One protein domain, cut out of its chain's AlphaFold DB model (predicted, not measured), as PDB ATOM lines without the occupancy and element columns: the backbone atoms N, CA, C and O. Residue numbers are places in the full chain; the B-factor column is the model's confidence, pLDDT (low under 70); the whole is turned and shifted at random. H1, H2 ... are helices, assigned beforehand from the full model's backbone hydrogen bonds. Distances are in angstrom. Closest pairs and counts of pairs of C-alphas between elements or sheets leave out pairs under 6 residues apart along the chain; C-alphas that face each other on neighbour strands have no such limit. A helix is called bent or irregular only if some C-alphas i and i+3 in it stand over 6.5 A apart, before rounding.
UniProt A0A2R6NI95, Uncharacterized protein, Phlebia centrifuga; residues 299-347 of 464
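What this domain is: This is residues 299 to 347 of the 464 residues of an uncharacterized protein of Phlebia centrifuga (UniProt A0A2R6NI95). A long helix, H1, leads into a small head made of a looping link, the short helix H2 and the closing stretch 341 to 347; residues 299 to 305 of H1 stick out from the rest. The printed part has 49 residues with two named helices, H1 then H2, and no named strand; its class is all helix. It is only just compact, close to loose, with a radius of gyration of the C-alphas of 11.1 A and spans of 33 by 23 by 16 A.

How they stand to each other: Start with H1, residues 299 to 315, and look from it to H2, residues 332 to 340: the two are only just apart, with their closest C-alphas 8.4 A from each other. Within hydrogen-bond range are 11 of 13 O i to N i+4 pairs in H1 and 3 of 5 in H2.

Where its parts are: Find C-alpha 299 at (-59.642, -13.281, -30.644); from there H1 runs 25.0 A to C-alpha 315 at (-50.061, -29.766, -46.749). It is only just irregular, with C-alphas 300 and 303 6.6 A apart. H2 runs 13.8 A to C-alpha 340 at (-34.654, -30.491, -44.931), and is irregular, with C-alphas 333 and 336 7.2 A apart.

The domain as a whole: The two C-alphas farthest apart, those of Glu 299 and Ala 337, are 33.5 A apart. The printed part has no cut, and 16 residues make the long link from H1 to H2. Look for pLDDT under 70 at residues 299 to 305 and 327.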
ATOM      1  N   GLU A 299     -61.115 -13.367 -30.647       57.59
ATOM      2  CA  GLU A 299     -59.642 -13.281 -30.644       57.59
ATOM      3  C   GLU A 299     -58.981 -14.575 -30.127       57.59
ATOM      4  O   GLU A 299     -57.909 -14.973 -30.578       57.59
ATOM      5  N   ASP A 300     -59.663 -15.307 -29.247       62.78
ATOM      6  CA  ASP A 300     -59.272 -16.622 -28.734       62.78
ATOM      7  C   ASP A 300     -59.319 -17.745 -29.788       62.78
ATOM      8  O   ASP A 300     -58.634 -18.760 -29.633       62.78
ATOM      9  N   LEU A 301     -60.046 -17.566 -30.897       55.56
ATOM     10  CA  LEU A 301     -60.036 -18.492 -32.035       55.56
ATOM     11  C   LEU A 301     -58.919 -18.198 -33.042       55.56
ATOM     12  O   LEU A 301     -58.597 -19.072 -33.854       55.56
ATOM     13  N   PHE A 302     -58.288 -17.019 -32.996       61.47
ATOM     14  CA  PHE A 302     -57.220 -16.656 -33.936       61.47
ATOM     15  C   PHE A 302     -56.020 -17.606 -33.864       61.47
ATOM     16  O   PHE A 302     -55.579 -18.057 -34.924       61.47
ATOM     17  N   PRO A 303     -55.506 -18.002 -32.679       69.81
ATOM     18  CA  PRO A 303     -54.418 -18.973 -32.603       69.81
ATOM     19  C   PRO A 303     -54.773 -20.312 -33.261       69.81
ATOM     20  O   PRO A 303     -53.942 -20.887 -33.962       69.81
ATOM     21  N   LEU A 304     -56.015 -20.785 -33.094       66.44
ATOM     22  CA  LEU A 304     -56.488 -22.039 -33.688       66.44
ATOM     23  C   LEU A 304     -56.619 -21.931 -35.212       66.44
ATOM     24  O   LEU A 304     -56.209 -22.843 -35.929       66.44
ATOM     25  N   PHE A 305     -57.143 -20.810 -35.713       65.75
ATOM     26  CA  PHE A 305     -57.237 -20.541 -37.148       65.75
ATOM     27  C   PHE A 305     -55.852 -20.415 -37.795       65.75
ATOM     28  O   PHE A 305     -55.583 -21.068 -38.801       65.75
ATOM     29  N   LEU A 306     -54.949 -19.627 -37.203       70.44
ATOM     30  CA  LEU A 306     -53.580 -19.449 -37.695       70.44
ATOM     31  C   LEU A 306     -52.802 -20.766 -37.675       70.44
ATOM     32  O   LEU A 306     -52.047 -21.047 -38.607       70.44
ATOM     33  N   GLN A 307     -53.016 -21.597 -36.653       75.31
ATOM     34  CA  GLN A 307     -52.449 -22.937 -36.590       75.31
ATOM     35  C   GLN A 307     -52.990 -23.823 -37.719       75.31
ATOM     36  O   GLN A 307     -52.193 -24.411 -38.447       75.31
ATOM     37  N   ALA A 308     -54.312 -23.890 -37.905       70.38
ATOM     38  CA  ALA A 308     -54.932 -24.673 -38.975       70.38
ATOM     39  C   ALA A 308     -54.474 -24.208 -40.367       70.38
ATOM     40  O   ALA A 308     -54.082 -25.027 -41.194       70.38
ATOM     41  N   SER A 309     -54.433 -22.894 -40.600       72.75
ATOM     42  CA  SER A 309     -53.949 -22.281 -41.842       72.75
ATOM     43  C   SER A 309     -52.469 -22.591 -42.098       72.75
ATOM     44  O   SER A 309     -52.094 -22.986 -43.200       72.75
ATOM     45  N   SER A 310     -51.623 -22.510 -41.067       78.50
ATOM     46  CA  SER A 310     -50.202 -22.865 -41.176       78.50
ATOM     47  C   SER A 310     -50.000 -24.348 -41.489       78.50
ATOM     48  O   SER A 310     -49.138 -24.698 -42.293       78.50
ATOM     49  N   GLU A 311     -50.781 -25.240 -40.873       76.25
ATOM     50  CA  GLU A 311     -50.760 -26.669 -41.209       76.25
ATOM     51  C   GLU A 311     -51.258 -26.909 -42.638       76.25
ATOM     52  O   GLU A 311     -50.678 -27.712 -43.368       76.25
ATOM     53  N   TRP A 312     -52.259 -26.152 -43.083       72.00
ATOM     54  CA  TRP A 312     -52.765 -26.232 -44.446       72.00
ATOM     55  C   TRP A 312     -51.740 -25.816 -45.497       72.00
ATOM     56  O   TRP A 312     -51.536 -26.522 -46.484       72.00
ATOM     57  N   GLN A 313     -51.018 -24.724 -45.250       78.00
ATOM     58  CA  GLN A 313     -49.908 -24.288 -46.099       78.00
ATOM     59  C   GLN A 313     -48.854 -25.397 -46.233       78.00
ATOM     60  O   GLN A 313     -48.423 -25.702 -47.344       78.00
ATOM     61  N   LYS A 314     -48.524 -26.094 -45.133       82.25
ATOM     62  CA  LYS A 314     -47.604 -27.245 -45.165       82.25
ATOM     63  C   LYS A 314     -48.130 -28.399 -46.018       82.25
ATOM     64  O   LYS A 314     -47.362 -28.971 -46.789       82.25
ATOM     65  N   VAL A 315     -49.418 -28.734 -45.909       76.00
ATOM     66  CA  VAL A 315     -50.061 -29.766 -46.749       76.00
ATOM     67  C   VAL A 315     -49.969 -29.392 -48.230       76.00
ATOM     68  O   VAL A 315     -49.645 -30.234 -49.066       76.00
ATOM     69  N   MET A 316     -50.165 -28.111 -48.543       71.88
ATOM     70  CA  MET A 316     -50.078 -27.567 -49.898       71.88
ATOM     71  C   MET A 316     -48.646 -27.375 -50.413       71.88
ATOM     72  O   MET A 316     -48.467 -26.947 -51.550       71.88
ATOM     73  N   LYS A 317     -47.621 -27.697 -49.608       81.25
ATOM     74  CA  LYS A 317     -46.203 -27.415 -49.901       81.25
ATOM     75  C   LYS A 317     -45.932 -25.926 -50.164       81.25
ATOM     76  O   LYS A 317     -45.049 -25.565 -50.942       81.25
ATOM     77  N   ILE A 318     -46.697 -25.065 -49.502       80.19
ATOM     78  CA  ILE A 318     -46.511 -23.618 -49.465       80.19
ATOM     79  C   ILE A 318     -45.715 -23.293 -48.201       80.19
ATOM     80  O   ILE A 318     -45.973 -23.845 -47.130       80.19
ATOM     81  N   VAL A 319     -44.716 -22.420 -48.324       84.00
ATOM     82  CA  VAL A 319     -43.883 -22.013 -47.190       84.00
ATOM     83  C   VAL A 319     -44.741 -21.216 -46.200       84.00
ATOM     84  O   VAL A 319     -45.313 -20.202 -46.599       84.00
ATOM     85  N   PRO A 320     -44.857 -21.643 -44.927       80.81
ATOM     86  CA  PRO A 320     -45.711 -20.940 -43.982       80.81
ATOM     87  C   PRO A 320     -45.206 -19.530 -43.670       80.81
ATOM     88  O   PRO A 320     -44.007 -19.325 -43.469       80.81
ATOM     89  N   GLY A 321     -46.129 -18.572 -43.560       71.69
ATOM     90  CA  GLY A 321     -45.796 -17.152 -43.365       71.69
ATOM     91  C   GLY A 321     -45.063 -16.830 -42.054       71.69
ATOM     92  O   GLY A 321     -44.417 -15.793 -41.939       71.69
ATOM     93  N   SER A 322     -45.092 -17.730 -41.070       73.31
ATOM     94  CA  SER A 322     -44.454 -17.538 -39.759       73.31
ATOM     95  C   SER A 322     -42.919 -17.554 -39.780       73.31
ATOM     96  O   SER A 322     -42.295 -17.262 -38.762       73.31
ATOM     97  N   LEU A 323     -42.289 -17.873 -40.916       76.62
ATOM     98  CA  LEU A 323     -40.835 -18.045 -41.021       76.62
ATOM     99  C   LEU A 323     -40.043 -16.758 -41.297       76.62
ATOM    100  O   LEU A 323     -38.815 -16.827 -41.333       76.62
ATOM    101  N   SER A 324     -40.707 -15.603 -41.452       76.62
ATOM    102  CA  SER A 324     -40.058 -14.299 -41.702       76.62
ATOM    103  C   SER A 324     -38.997 -14.353 -42.815       76.62
ATOM    104  O   SER A 324     -37.874 -13.880 -42.650       76.62
ATOM    105  N   LEU A 325     -39.343 -14.993 -43.934       81.12
ATOM    106  CA  LEU A 325     -38.470 -15.167 -45.097       81.12
ATOM    107  C   LEU A 325     -38.692 -14.055 -46.122       81.12
ATOM    108  O   LEU A 325     -39.752 -13.426 -46.151       81.12
ATOM    109  N   THR A 326     -37.708 -13.834 -46.994       78.88
ATOM    110  CA  THR A 326     -37.914 -12.963 -48.157       78.88
ATOM    111  C   THR A 326     -38.891 -13.607 -49.145       78.88
ATOM    112  O   THR A 326     -39.067 -14.825 -49.158       78.88
ATOM    113  N   TYR A 327     -39.519 -12.803 -50.007       67.06
ATOM    114  CA  TYR A 327     -40.495 -13.301 -50.986       67.06
ATOM    115  C   TYR A 327     -39.922 -14.409 -51.886       67.06
ATOM    116  O   TYR A 327     -40.577 -15.423 -52.117       67.06
ATOM    117  N   LEU A 328     -38.670 -14.252 -52.332       72.62
ATOM    118  CA  LEU A 328     -37.974 -15.258 -53.140       72.62
ATOM    119  C   LEU A 328     -37.808 -16.582 -52.383       72.62
ATOM    120  O   LEU A 328     -38.039 -17.642 -52.950       72.62
ATOM    121  N   GLU A 329     -37.471 -16.526 -51.095       76.31
ATOM    122  CA  GLU A 329     -37.272 -17.706 -50.242       76.31
ATOM    123  C   GLU A 329     -38.587 -18.352 -49.781       76.31
ATOM    124  O   GLU A 329     -38.601 -19.529 -49.422       76.31
ATOM    125  N   ALA A 330     -39.695 -17.606 -49.804       74.75
ATOM    126  CA  ALA A 330     -41.033 -18.085 -49.460       74.75
ATOM    127  C   ALA A 330     -41.746 -18.809 -50.623       74.75
ATOM    128  O   ALA A 330     -42.879 -19.271 -50.472       74.75
ATOM    129  N   GLY A 331     -41.097 -18.942 -51.784       74.06
ATOM    130  CA  GLY A 331     -41.641 -19.676 -52.924       74.06
ATOM    131  C   GLY A 331     -41.804 -21.179 -52.658       74.06
ATOM    132  O   GLY A 331     -41.001 -21.803 -51.959       74.06
ATOM    133  N   CYS A 332     -42.810 -21.805 -53.278       79.69
ATOM    134  CA  CYS A 332     -43.079 -23.247 -53.153       79.69
ATOM    135  C   CYS A 332     -41.876 -24.130 -53.549       79.69
ATOM    136  O   CYS A 332     -41.674 -25.198 -52.972       79.69
ATOM    137  N   GLY A 333     -41.017 -23.656 -54.461       85.31
ATOM    138  CA  GLY A 333     -39.778 -24.338 -54.857       85.31
ATOM    139  C   GLY A 333     -38.765 -24.519 -53.719       85.31
ATOM    140  O   GLY A 333     -37.943 -25.433 -53.769       85.31
ATOM    141  N   HIS A 334     -38.847 -23.708 -52.662       88.00
ATOM    142  CA  HIS A 334     -37.965 -23.792 -51.496       88.00
ATOM    143  C   HIS A 334     -38.563 -24.590 -50.337       88.00
ATOM    144  O   HIS A 334     -37.857 -24.867 -49.367       88.00
ATOM    145  N   PHE A 335     -39.825 -25.022 -50.437       88.50
ATOM    146  CA  PHE A 335     -40.510 -25.743 -49.364       88.50
ATOM    147  C   PHE A 335     -39.726 -26.979 -48.910       88.50
ATOM    148  O   PHE A 335     -39.443 -27.138 -47.724       88.50
ATOM    149  N   GLN A 336     -39.306 -27.823 -49.855       90.75
ATOM    150  CA  GLN A 336     -38.575 -29.054 -49.552       90.75
ATOM    151  C   GLN A 336     -37.213 -28.770 -48.896       90.75
ATOM    152  O   GLN A 336     -36.874 -29.388 -47.889       90.75
ATOM    153  N   ALA A 337     -36.476 -27.774 -49.397       91.31
ATOM    154  CA  ALA A 337     -35.205 -27.356 -48.812       91.31
ATOM    155  C   ALA A 337     -35.381 -26.823 -47.378       91.31
ATOM    156  O   ALA A 337     -34.569 -27.107 -46.498       91.31
ATOM    157  N   LEU A 338     -36.461 -26.085 -47.106       91.00
ATOM    158  CA  LEU A 338     -36.782 -25.573 -45.770       91.00
ATOM    159  C   LEU A 338     -37.227 -26.683 -44.802       91.00
ATOM    160  O   LEU A 338     -36.934 -26.604 -43.605       91.00
ATOM    161  N   VAL A 339     -37.887 -27.734 -45.301       90.75
ATOM    162  CA  VAL A 339     -38.176 -28.958 -44.534       90.75
ATOM    163  C   VAL A 339     -36.878 -29.693 -44.185       90.75
ATOM    164  O   VAL A 339     -36.680 -30.075 -43.032       90.75
ATOM    165  N   GLU A 340     -35.958 -29.841 -45.139       91.44
ATOM    166  CA  GLU A 340     -34.654 -30.491 -44.931       91.44
ATOM    167  C   GLU A 340     -33.768 -29.725 -43.940       91.44
ATOM    168  O   GLU A 340     -33.134 -30.324 -43.071       91.44
ATOM    169  N   GLN A 341     -33.809 -28.391 -43.993       92.62
ATOM    170  CA  GLN A 341     -33.175 -27.503 -43.013       92.62
ATOM    171  C   GLN A 341     -33.863 -27.519 -41.637       92.62
ATOM    172  O   GLN A 341     -33.418 -26.816 -40.731       92.62
ATOM    173  N   LYS A 342     -34.947 -28.288 -41.466       89.38
ATOM    174  CA  LYS A 342     -35.777 -28.353 -40.251       89.38
ATOM    175  C   LYS A 342     -36.384 -27.006 -39.838       89.38
ATOM    176  O   LYS A 342     -36.789 -26.848 -38.689       89.38
ATOM    177  N   LYS A 343     -36.482 -26.048 -40.766       87.31
ATOM    178  CA  LYS A 343     -37.195 -24.781 -40.549       87.31
ATOM    179  C   LYS A 343     -38.709 -24.984 -40.627       87.31
ATOM    180  O   LYS A 343     -39.451 -24.325 -39.911       87.31
ATOM    181  N   ILE A 344     -39.166 -25.945 -41.435       89.12
ATOM    182  CA  ILE A 344     -40.563 -26.393 -41.473       89.12
ATOM    183  C   ILE A 344     -40.663 -27.757 -40.791       89.12
ATOM    184  O   ILE A 344     -40.151 -28.758 -41.290       89.12
ATOM    185  N   SER A 345     -41.363 -27.815 -39.658       84.81
ATOM    186  CA  SER A 345     -41.700 -29.090 -39.019       84.81
ATOM    187  C   SER A 345     -42.920 -29.706 -39.703       84.81
ATOM    188  O   SER A 345     -44.051 -29.256 -39.490       84.81
ATOM    189  N   MET A 346     -42.688 -30.755 -40.492       80.38
ATOM    190  CA  MET A 346     -43.734 -31.656 -40.972       80.38
ATOM    191  C   MET A 346     -44.038 -32.665 -39.866       80.38
ATOM    192  O   MET A 346     -43.146 -33.405 -39.442       80.38
ATOM    193  N   LYS A 347     -45.289 -32.738 -39.398       72.12
ATOM    194  CA  LYS A 347     -45.708 -33.905 -38.613       72.12
ATOM    195  C   LYS A 347     -45.508 -35.127 -39.506       72.12
ATOM    196  O   LYS A 347     -46.070 -35.185 -40.598       72.12
TER     197      LYS A 347